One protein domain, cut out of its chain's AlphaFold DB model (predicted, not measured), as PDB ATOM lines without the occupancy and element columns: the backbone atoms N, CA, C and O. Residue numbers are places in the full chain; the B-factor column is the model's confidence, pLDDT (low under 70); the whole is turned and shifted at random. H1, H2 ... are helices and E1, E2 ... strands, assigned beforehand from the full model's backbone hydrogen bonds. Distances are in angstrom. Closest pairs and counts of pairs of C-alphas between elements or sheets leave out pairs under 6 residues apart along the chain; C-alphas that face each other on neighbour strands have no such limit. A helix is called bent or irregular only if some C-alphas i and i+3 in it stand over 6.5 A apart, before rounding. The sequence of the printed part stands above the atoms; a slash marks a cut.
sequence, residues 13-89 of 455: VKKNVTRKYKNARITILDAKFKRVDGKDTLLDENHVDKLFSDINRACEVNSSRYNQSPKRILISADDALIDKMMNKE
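This is residues 13 to 89 of the 455 residues of the protein "ATP-binding protein" of Clostridium sp. (UniProt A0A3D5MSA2). A small branched sheet is built round one long, bent strand, E2, with E1 along one side of it and the short E3 and E4 beside different parts of its other side; the long helix H1 lies over E1 and E2, and the short H2 only grazes the sheet. The turn at Asp 37 and the loop at Tyr 66 mark the two ends of the elongated outline, 49 by 30 by 17 A. The 77 printed residues include four named strands and two named helices, in the order E1 E2 E3 H1 E4 H2, with mixed pairing and of mixed class. The whole is only just loose, close to compact, with a radius of gyration of the C-alphas of 14.2 A.

E1, residues 13 to 20, and E2, residues 25 to 36, form an antiparallel hairpin, with N 17 and O 28 2.9 A apart. E2 bends by 63 degrees at residue 30. E3, residues 39 to 42, is antiparallel to E2 in a second hairpin, with N 34 and O 41 2.8 A apart; E1, E2 and E3 make a meander, each strand the antiparallel neighbour of the one before. H1, residues 45 to 61, is on the sheet at a height of 10.1 A and runs slantwise to the strands, at 36 degrees to E1 on the local plane; its closest C-alphas to E2 are Phe 52 and Ile 26, 7.1 A. E4, residues 72 to 75, is parallel to E2, with N 27 and O 73 2.8 A apart. H2, residues 79 to 89, only grazes the sheet with residues 81 to 86 and is apart from H1; the closest C-alphas of H2 and E4 are Ile 82 and Leu 74, 7.5 A. In H1 and H2 every O i to N i+4 pair is within hydrogen-bond range.

E1 begins at C-alpha 13 (-59.619, -40.200, 7.608) and is 22.6 A long. E2 measures 28.8 A, E3 10.0 A, H1 24.4 A and E4 10.1 A. H2, 15.9 A long, ends at C-alpha 89 (-49.252, -21.522, -2.491).

The C-alphas farthest apart are those of Asp 37 and Tyr 66, 50.4 A. The printed part has no cut and no long link. The mean pLDDT of the printed part is 80.3; residues 23, 66, 83 and 85 to 89 are under 70.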
ATOM      1  N   VAL A  13     -59.640 -41.467   8.353       81.62
ATOM      2  CA  VAL A  13     -59.619 -40.200   7.608       81.62
ATOM      3  C   VAL A  13     -58.227 -39.575   7.645       81.62
ATOM      4  O   VAL A  13     -57.542 -39.633   8.661       81.62
ATOM      5  N   LYS A  14     -57.792 -38.975   6.533       83.06
ATOM      6  CA  LYS A  14     -56.530 -38.226   6.444       83.06
ATOM      7  C   LYS A  14     -56.782 -36.751   6.759       83.06
ATOM      8  O   LYS A  14     -57.725 -36.169   6.218       83.06
ATOM      9  N   LYS A  15     -55.964 -36.149   7.620       80.31
ATOM     10  CA  LYS A  15     -56.041 -34.725   7.980       80.31
ATOM     11  C   LYS A  15     -54.653 -34.129   8.186       80.31
ATOM     12  O   LYS A  15     -53.722 -34.826   8.580       80.31
ATOM     13  N   ASN A  16     -54.558 -32.813   8.012       83.12
ATOM     14  CA  ASN A  16     -53.336 -32.075   8.301       83.12
ATOM     15  C   ASN A  16     -53.134 -31.946   9.816       83.12
ATOM     16  O   ASN A  16     -54.052 -31.548  10.538       83.12
ATOM     17  N   VAL A  17     -51.913 -32.194  10.281       86.88
ATOM     18  CA  VAL A  17     -51.484 -31.919  11.657       86.88
ATOM     19  C   VAL A  17     -50.293 -30.984  11.606       86.88
ATOM     20  O   VAL A  17     -49.275 -31.314  11.007       86.88
ATOM     21  N   THR A  18     -50.409 -29.820  12.243       86.00
ATOM     22  CA  THR A  18     -49.345 -28.812  12.281       86.00
ATOM     23  C   THR A  18     -48.896 -28.561  13.713       86.00
ATOM     24  O   THR A  18     -49.717 -28.290  14.590       86.00
ATOM     25  N   ARG A  19     -47.581 -28.560  13.934       85.69
ATOM     26  CA  ARG A  19     -46.943 -28.079  15.164       85.69
ATOM     27  C   ARG A  19     -46.082 -26.859  14.842       85.69
ATOM     28  O   ARG A  19     -45.380 -26.816  13.830       85.69
ATOM     29  N   LYS A  20     -46.177 -25.829  15.683       82.62
ATOM     30  CA  LYS A  20     -45.368 -24.610  15.571       82.62
ATOM     31  C   LYS A  20     -44.280 -24.653  16.633       82.62
ATOM     32  O   LYS A  20     -44.596 -24.745  17.814       82.62
ATOM     33  N   TYR A  21     -43.037 -24.541  16.193       81.25
ATOM     34  CA  TYR A  21     -41.866 -24.384  17.041       81.25
ATOM     35  C   TYR A  21     -41.285 -22.982  16.874       81.25
ATOM     36  O   TYR A  21     -41.734 -22.208  16.025       81.25
ATOM     37  N   LYS A  22     -40.283 -22.647  17.694       73.94
ATOM     38  CA  LYS A  22     -39.653 -21.321  17.703       73.94
ATOM     39  C   LYS A  22     -39.079 -20.938  16.330       73.94
ATOM     40  O   LYS A  22     -39.247 -19.797  15.913       73.94
ATOM     41  N   ASN A  23     -38.465 -21.897  15.631       69.94
ATOM     42  CA  ASN A  23     -37.737 -21.652  14.378       69.94
ATOM     43  C   ASN A  23     -38.423 -22.237  13.131       69.94
ATOM     44  O   ASN A  23     -38.147 -21.793  12.020       69.94
ATOM     45  N   ALA A  24     -39.336 -23.198  13.299       80.00
ATOM     46  CA  ALA A  24     -39.963 -23.907  12.188       80.00
ATOM     47  C   ALA A  24     -41.439 -24.227  12.453       80.00
ATOM     48  O   ALA A  24     -41.868 -24.494  13.578       80.00
ATOM     49  N   ARG A  25     -42.237 -24.248  11.386       84.62
ATOM     50  CA  ARG A  25     -43.597 -24.799  11.380       84.62
ATOM     51  C   ARG A  25     -43.590 -26.123  10.635       84.62
ATOM     52  O   ARG A  25     -43.356 -26.136   9.430       84.62
ATOM     53  N   ILE A  26     -43.908 -27.206  11.328       88.06
ATOM     54  CA  ILE A  26     -43.880 -28.558  10.768       88.06
ATOM     55  C   ILE A  26     -45.320 -29.019  10.563       88.06
ATOM     56  O   ILE A  26     -46.134 -28.918  11.482       88.06
ATOM     57  N   THR A  27     -45.654 -29.492   9.365       87.38
ATOM     58  CA  THR A  27     -46.993 -29.992   9.026       87.38
ATOM     59  C   THR A  27     -46.914 -31.360   8.374       87.38
ATOM     60  O   THR A  27     -46.238 -31.516   7.363       87.38
ATOM     61  N   ILE A  28     -47.659 -32.321   8.909       87.69
ATOM     62  CA  ILE A  28     -47.930 -33.603   8.258       87.69
ATOM     63  C   ILE A  28     -49.254 -33.455   7.511       87.69
ATOM     64  O   ILE A  28     -50.272 -33.159   8.138       87.69
ATOM     65  N   LEU A  29     -49.241 -33.602   6.189       85.06
ATOM     66  CA  LEU A  29     -50.392 -33.334   5.319       85.06
ATOM     67  C   LEU A  29     -51.431 -34.462   5.338       85.06
ATOM     68  O   LEU A  29     -52.619 -34.211   5.173       85.06
ATOM     69  N   ASP A  30     -51.017 -35.703   5.568       85.38
ATOM     70  CA  ASP A  30     -51.910 -36.860   5.489       85.38
ATOM     71  C   ASP A  30     -51.869 -37.758   6.730       85.38
ATOM     72  O   ASP A  30     -51.972 -38.985   6.640       85.38
ATOM     73  N   ALA A  31     -51.788 -37.136   7.911       86.31
ATOM     74  CA  ALA A  31     -51.866 -37.845   9.182       86.31
ATOM     75  C   ALA A  31     -53.210 -38.582   9.304       86.31
ATOM     76  O   ALA A  31     -54.273 -38.050   8.967       86.31
ATOM     77  N   LYS A  32     -53.164 -39.831   9.771       88.38
ATOM     78  CA  LYS A  32     -54.333 -40.712   9.821       88.38
ATOM     79  C   LYS A  32     -55.061 -40.561  11.150       88.38
ATOM     80  O   LYS A  32     -54.470 -40.716  12.213       88.38
ATOM     81  N   PHE A  33     -56.360 -40.324  11.083       87.62
ATOM     82  CA  PHE A  33     -57.256 -40.256  12.228       87.62
ATOM     83  C   PHE A  33     -58.268 -41.390  12.159       87.62
ATOM     84  O   PHE A  33     -58.753 -41.741  11.083       87.62
ATOM     85  N   LYS A  34     -58.625 -41.928  13.319       85.88
ATOM     86  CA  LYS A  34     -59.759 -42.830  13.483       85.88
ATOM     87  C   LYS A  34     -60.994 -42.011  13.831       85.88
ATOM     88  O   LYS A  34     -60.968 -41.264  14.809       85.88
ATOM     89  N   ARG A  35     -62.072 -42.186  13.069       80.38
ATOM     90  CA  ARG A  35     -63.377 -41.592  13.365       80.38
ATOM     91  C   ARG A  35     -64.207 -42.550  14.219       80.38
ATOM     92  O   ARG A  35     -64.506 -43.658  13.782       80.38
ATOM     93  N   VAL A  36     -64.564 -42.131  15.431       80.06
ATOM     94  CA  VAL A  36     -65.459 -42.862  16.348       80.06
ATOM     95  C   VAL A  36     -66.482 -41.875  16.897       80.06
ATOM     96  O   VAL A  36     -66.101 -40.839  17.435       80.06
ATOM     97  N   ASP A  37     -67.773 -42.161  16.719       73.75
ATOM     98  CA  ASP A  37     -68.884 -41.338  17.228       73.75
ATOM     99  C   ASP A  37     -68.771 -39.841  16.872       73.75
ATOM    100  O   ASP A  37     -69.007 -38.950  17.688       73.75
ATOM    101  N   GLY A  38     -68.343 -39.553  15.638       71.31
ATOM    102  CA  GLY A  38     -68.168 -38.186  15.130       71.31
ATOM    103  C   GLY A  38     -66.924 -37.449  15.644       71.31
ATOM    104  O   GLY A  38     -66.695 -36.309  15.241       71.31
ATOM    105  N   LYS A  39     -66.095 -38.080  16.487       74.75
ATOM    106  CA  LYS A  39     -64.800 -37.549  16.930       74.75
ATOM    107  C   LYS A  39     -63.656 -38.222  16.181       74.75
ATOM    108  O   LYS A  39     -63.636 -39.439  16.015       74.75
ATOM    109  N   ASP A  40     -62.694 -37.408  15.758       82.56
ATOM    110  CA  ASP A  40     -61.498 -37.867  15.061       82.56
ATOM    111  C   ASP A  40     -60.320 -37.888  16.038       82.56
ATOM    112  O   ASP A  40     -59.917 -36.840  16.545       82.56
ATOM    113  N   THR A  41     -59.755 -39.070  16.277       84.56
ATOM    114  CA  THR A  41     -58.580 -39.268  17.140       84.56
ATOM    115  C   THR A  41     -57.370 -39.629  16.290       84.56
ATOM    116  O   THR A  41     -57.464 -40.507  15.431       84.56
ATOM    117  N   LEU A  42     -56.237 -38.959  16.510       85.19
ATOM    118  CA  LEU A  42     -54.995 -39.217  15.780       85.19
ATOM    119  C   LEU A  42     -54.501 -40.642  16.070       85.19
ATOM    120  O   LEU A  42     -54.411 -41.054  17.226       85.19
ATOM    121  N   LEU A  43     -54.203 -41.406  15.021       85.62
ATOM    122  CA  LEU A  43     -53.578 -42.718  15.164       85.62
ATOM    123  C   LEU A  43     -52.084 -42.546  15.441       85.62
ATOM    124  O   LEU A  43     -51.447 -41.662  14.873       85.62
ATOM    125  N   ASP A  44     -51.540 -43.404  16.305       86.88
ATOM    126  CA  ASP A  44     -50.120 -43.414  16.672       86.88
ATOM    127  C   ASP A  44     -49.592 -42.056  17.172       86.88
ATOM    128  O   ASP A  44     -48.452 -41.685  16.901       86.88
ATOM    129  N   GLU A  45     -50.411 -41.322  17.934       85.38
ATOM    130  CA  GLU A  45     -50.107 -39.973  18.435       85.38
ATOM    131  C   GLU A  45     -48.710 -39.863  19.070       85.38
ATOM    132  O   GLU A  45     -47.948 -38.972  18.711       85.38
ATOM    133  N   ASN A  46     -48.304 -40.838  19.894       84.25
ATOM    134  CA  ASN A  46     -46.964 -40.865  20.496       84.25
ATOM    135  C   ASN A  46     -45.825 -40.919  19.458       84.25
ATOM    136  O   ASN A  46     -44.778 -40.302  19.656       84.25
ATOM    137  N   HIS A  47     -45.999 -41.658  18.356       85.00
ATOM    138  CA  HIS A  47     -45.008 -41.708  17.278       85.00
ATOM    139  C   HIS A  47     -44.991 -40.401  16.487       85.00
ATOM    140  O   HIS A  47     -43.918 -39.909  16.141       85.00
ATOM    141  N   VAL A  48     -46.169 -39.825  16.239       86.44
ATOM    142  CA  VAL A  48     -46.311 -38.546  15.540       86.44
ATOM    143  C   VAL A  48     -45.673 -37.408  16.344       86.44
ATOM    144  O   VAL A  48     -44.912 -36.618  15.789       86.44
ATOM    145  N   ASP A  49     -45.903 -37.347  17.653       85.62
ATOM    146  CA  ASP A  49     -45.300 -36.330  18.516       85.62
ATOM    147  C   ASP A  49     -43.783 -36.520  18.656       85.62
ATOM    148  O   ASP A  49     -43.033 -35.538  18.620       85.62
ATOM    149  N   LYS A  50     -43.299 -37.769  18.731       88.94
ATOM    150  CA  LYS A  50     -41.856 -38.052  18.702       88.94
ATOM    151  C   LYS A  50     -41.218 -37.573  17.396       88.94
ATOM    152  O   LYS A  50     -40.184 -36.912  17.441       88.94
ATOM    153  N   LEU A  51     -41.862 -37.834  16.256       86.81
ATOM    154  CA  LEU A  51     -41.408 -37.366  14.946       86.81
ATOM    155  C   LEU A  51     -41.294 -35.836  14.904       86.81
ATOM    156  O   LEU A  51     -40.267 -35.307  14.486       86.81
ATOM    157  N   PHE A  52     -42.315 -35.115  15.374       89.69
ATOM    158  CA  PHE A  52     -42.264 -33.654  15.437       89.69
ATOM    159  C   PHE A  52     -41.119 -33.142  16.327       89.69
ATOM    160  O   PHE A  52     -40.427 -32.194  15.950       89.69
ATOM    161  N   SER A  53     -40.894 -33.783  17.476       87.31
ATOM    162  CA  SER A  53     -39.806 -33.444  18.401       87.31
ATOM    163  C   SER A  53     -38.423 -33.661  17.777       87.31
ATOM    164  O   SER A  53     -37.569 -32.773  17.832       87.31
ATOM    165  N   ASP A  54     -38.211 -34.805  17.122       90.31
ATOM    166  CA  ASP A  54     -36.932 -35.147  16.496       90.31
ATOM    167  C   ASP A  54     -36.597 -34.210  15.328       90.31
ATOM    168  O   ASP A  54     -35.459 -33.746  15.221       90.31
ATOM    169  N   ILE A  55     -37.587 -33.852  14.503       88.19
ATOM    170  CA  ILE A  55     -37.393 -32.895  13.401       88.19
ATOM    171  C   ILE A  55     -37.080 -31.500  13.942       88.19
ATOM    172  O   ILE A  55     -36.173 -30.840  13.432       88.19
ATOM    173  N   ASN A  56     -37.780 -31.044  14.987       86.69
ATOM    174  CA  ASN A  56     -37.469 -29.751  15.592       86.69
ATOM    175  C   ASN A  56     -36.038 -29.723  16.148       86.69
ATOM    176  O   ASN A  56     -35.288 -28.790  15.863       86.69
ATOM    177  N   ARG A  57     -35.627 -30.772  16.870       86.88
ATOM    178  CA  ARG A  57     -34.257 -30.900  17.384       86.88
ATOM    179  C   ARG A  57     -33.224 -30.867  16.256       86.88
ATOM    180  O   ARG A  57     -32.212 -30.184  16.381       86.88
ATOM    181  N   ALA A  58     -33.483 -31.555  15.144       84.56
ATOM    182  CA  ALA A  58     -32.602 -31.527  13.980       84.56
ATOM    183  C   ALA A  58     -32.476 -30.116  13.379       84.56
ATOM    184  O   ALA A  58     -31.376 -29.717  13.000       84.56
ATOM    185  N   CYS A  59     -33.568 -29.349  13.335       83.88
ATOM    186  CA  CYS A  59     -33.558 -27.967  12.850       83.88
ATOM    187  C   CYS A  59     -32.794 -27.019  13.783       83.88
ATOM    188  O   CYS A  59     -32.181 -26.064  13.316       83.88
ATOM    189  N   GLU A  60     -32.831 -27.261  15.092       81.75
ATOM    190  CA  GLU A  60     -32.112 -26.446  16.074       81.75
ATOM    191  C   GLU A  60     -30.604 -26.714  16.041       81.75
ATOM    192  O   GLU A  60     -29.819 -25.768  15.997       81.75
ATOM    193  N   VAL A  61     -30.198 -27.987  16.006       83.00
ATOM    194  CA  VAL A  61     -28.782 -28.387  16.094       83.00
ATOM    195  C   VAL A  61     -28.022 -28.154  14.787       83.00
ATOM    196  O   VAL A  61     -26.844 -27.816  14.823       83.00
ATOM    197  N   ASN A  62     -28.681 -28.294  13.633       79.75
ATOM    198  CA  ASN A  62     -28.022 -28.233  12.322       79.75
ATOM    199  C   ASN A  62     -28.221 -26.894  11.600       79.75
ATOM    200  O   ASN A  62     -28.206 -26.846  10.372       79.75
ATOM    201  N   SER A  63     -28.432 -25.807  12.346       78.94
ATOM    202  CA  SER A  63     -28.548 -24.463  11.774       78.94
ATOM    203  C   SER A  63     -27.326 -23.605  12.094       78.94
ATOM    204  O   SER A  63     -26.778 -23.648  13.193       78.94
ATOM    205  N   SER A  64     -26.889 -22.813  11.119       79.81
ATOM    206  CA  SER A  64     -25.794 -21.854  11.250       79.81
ATOM    207  C   SER A  64     -26.178 -20.513  10.624       79.81
ATOM    208  O   SER A  64     -27.238 -20.365  10.014       79.81
ATOM    209  N   ARG A  65     -25.298 -19.512  10.745       73.12
ATOM    210  CA  ARG A  65     -25.494 -18.211  10.087       73.12
ATOM    211  C   ARG A  65     -25.562 -18.330   8.559       73.12
ATOM    212  O   ARG A  65     -26.260 -17.536   7.936       73.12
ATOM    213  N   TYR A  66     -24.857 -19.305   7.985       69.50
ATOM    214  CA  TYR A  66     -24.775 -19.527   6.539       69.50
ATOM    215  C   TYR A  66     -25.813 -20.533   6.036       69.50
ATOM    216  O   TYR A  66     -26.221 -20.456   4.884       69.50
ATOM    217  N   ASN A  67     -26.272 -21.441   6.903       70.00
ATOM    218  CA  ASN A  67     -27.302 -22.421   6.581       70.00
ATOM    219  C   ASN A  67     -28.414 -22.374   7.634       70.00
ATOM    220  O   ASN A  67     -28.343 -23.027   8.678       70.00
ATOM    221  N   GLN A  68     -29.408 -21.521   7.396       78.88
ATOM    222  CA  GLN A  68     -30.493 -21.280   8.346       78.88
ATOM    223  C   GLN A  68     -31.496 -22.434   8.344       78.88
ATOM    224  O   GLN A  68     -31.731 -23.073   7.320       78.88
ATOM    225  N   SER A  69     -32.141 -22.675   9.487       79.06
ATOM    226  CA  SER A  69     -33.198 -23.680   9.557       79.06
ATOM    227  C   SER A  69     -34.410 -23.278   8.704       79.06
ATOM    228  O   SER A  69     -34.784 -22.100   8.644       79.06
ATOM    229  N   PRO A  70     -35.059 -24.250   8.041       79.38
ATOM    230  CA  PRO A  70     -36.230 -23.975   7.228       79.38
ATOM    231  C   PRO A  70     -37.393 -23.500   8.105       79.38
ATOM    232  O   PRO A  70     -37.770 -24.137   9.087       79.38
ATOM    233  N   LYS A  71     -38.032 -22.396   7.706       80.56
ATOM    234  CA  LYS A  71     -39.172 -21.816   8.443       80.56
ATOM    235  C   LYS A  71     -40.432 -22.684   8.373       80.56
ATOM    236  O   LYS A  71     -41.308 -22.583   9.237       80.56
ATOM    237  N   ARG A  72     -40.564 -23.509   7.332       82.19
ATOM    238  CA  ARG A  72     -41.706 -24.402   7.099       82.19
ATOM    239  C   ARG A  72     -41.224 -25.752   6.591       82.19
ATOM    240  O   ARG A  72     -40.393 -25.805   5.697       82.19
ATOM    241  N   ILE A  73     -41.794 -26.818   7.140       85.19
ATOM    242  CA  ILE A  73     -41.527 -28.204   6.755       85.19
ATOM    243  C   ILE A  73     -42.876 -28.875   6.505       85.19
ATOM    244  O   ILE A  73     -43.754 -28.848   7.373       85.19
ATOM    245  N   LEU A  74     -43.050 -29.442   5.313       84.12
ATOM    246  CA  LEU A  74     -44.231 -30.210   4.922       84.12
ATOM    247  C   LEU A  74     -43.822 -31.671   4.746       84.12
ATOM    248  O   LEU A  74     -42.800 -31.954   4.131       84.12
ATOM    249  N   ILE A  75     -44.612 -32.584   5.299       85.56
ATOM    250  CA  ILE A  75     -44.338 -34.021   5.302       85.56
ATOM    251  C   ILE A  75     -45.595 -34.721   4.799       85.56
ATOM    252  O   ILE A  75     -46.691 -34.463   5.302       85.56
ATOM    253  N   SER A  76     -45.454 -35.610   3.826       85.94
ATOM    254  CA  SER A  76     -46.537 -36.488   3.397       85.94
ATOM    255  C   SER A  76     -45.979 -37.822   2.929       85.94
ATOM    256  O   SER A  76     -44.830 -37.890   2.502       85.94
ATOM    257  N   ALA A  77     -46.795 -38.870   3.009       78.50
ATOM    258  CA  ALA A  77     -46.514 -40.146   2.353       78.50
ATOM    259  C   ALA A  77     -47.042 -40.195   0.902       78.50
ATOM    260  O   ALA A  77     -46.941 -41.233   0.253       78.50
ATOM    261  N   ASP A  78     -47.659 -39.109   0.426       79.38
ATOM    262  CA  ASP A  78     -48.273 -38.982  -0.894       79.38
ATOM    263  C   ASP A  78     -47.645 -37.798  -1.645       79.38
ATOM    264  O   ASP A  78     -47.941 -36.633  -1.360       79.38
ATOM    265  N   ASP A  79     -46.772 -38.108  -2.605       72.88
ATOM    266  CA  ASP A  79     -46.036 -37.112  -3.391       72.88
ATOM    267  C   ASP A  79     -46.981 -36.156  -4.140       72.88
ATOM    268  O   ASP A  79     -46.730 -34.952  -4.207       72.88
ATOM    269  N   ALA A  80     -48.144 -36.639  -4.596       72.12
ATOM    270  CA  ALA A  80     -49.113 -35.808  -5.309       72.12
ATOM    271  C   ALA A  80     -49.748 -34.732  -4.407       72.12
ATOM    272  O   ALA A  80     -50.145 -33.662  -4.883       72.12
ATOM    273  N   LEU A  81     -49.850 -34.979  -3.093       70.50
ATOM    274  CA  LEU A  81     -50.316 -33.975  -2.130       70.50
ATOM    275  C   LEU A  81     -49.258 -32.908  -1.851       70.50
ATOM    276  O   LEU A  81     -49.627 -31.748  -1.636       70.50
ATOM    277  N   ILE A  82     -47.976 -33.281  -1.873       70.88
ATOM    278  CA  ILE A  82     -46.858 -32.340  -1.747       70.88
ATOM    279  C   ILE A  82     -46.871 -31.399  -2.952       70.88
ATOM    280  O   ILE A  82     -46.963 -30.184  -2.765       70.88
ATOM    281  N   ASP A  83     -46.921 -31.949  -4.166       69.38
ATOM    282  CA  ASP A  83     -46.956 -31.175  -5.412       69.38
ATOM    283  C   ASP A  83     -48.167 -30.232  -5.462       69.38
ATOM    284  O   ASP A  83     -48.054 -29.045  -5.775       69.38
ATOM    285  N   LYS A  84     -49.347 -30.719  -5.057       71.62
ATOM    286  CA  LYS A  84     -50.569 -29.906  -5.012       71.62
ATOM    287  C   LYS A  84     -50.490 -28.762  -4.000       71.62
ATOM    288  O   LYS A  84     -51.036 -27.692  -4.264       71.62
ATOM    289  N   MET A  85     -49.865 -28.968  -2.840       65.06
ATOM    290  CA  MET A  85     -49.687 -27.924  -1.820       65.06
ATOM    291  C   MET A  85     -48.671 -26.868  -2.259       65.06
ATOM    292  O   MET A  85     -48.946 -25.681  -2.082       65.06
ATOM    293  N   MET A  86     -47.571 -27.284  -2.892       61.25
ATOM    294  CA  MET A  86     -46.596 -26.366  -3.493       61.25
ATOM    295  C   MET A  86     -47.254 -25.503  -4.578       61.25
ATOM    296  O   MET A  86     -47.126 -24.281  -4.571       61.25
ATOM    297  N   ASN A  87     -48.074 -26.110  -5.438       57.78
ATOM    298  CA  ASN A  87     -48.767 -25.397  -6.513       57.78
ATOM    299  C   ASN A  87     -49.892 -24.471  -6.015       57.78
ATOM    300  O   ASN A  87     -50.175 -23.452  -6.638       57.78
ATOM    301  N   LYS A  88     -50.537 -24.786  -4.883       55.97
ATOM    302  CA  LYS A  88     -51.620 -23.962  -4.320       55.97
ATOM    303  C   LYS A  88     -51.102 -22.684  -3.647       55.97
ATOM    304  O   LYS A  88     -51.782 -21.660  -3.716       55.97
ATOM    305  N   GLU A  89     -49.918 -22.725  -3.026       52.00
ATOM    306  CA  GLU A  89     -49.252 -21.522  -2.491       52.00
ATOM    307  C   GLU A  89     -48.686 -20.620  -3.611       52.00
ATOM    308  O   GLU A  89     -48.587 -19.413  -3.415       52.00
TER     309      GLU A  89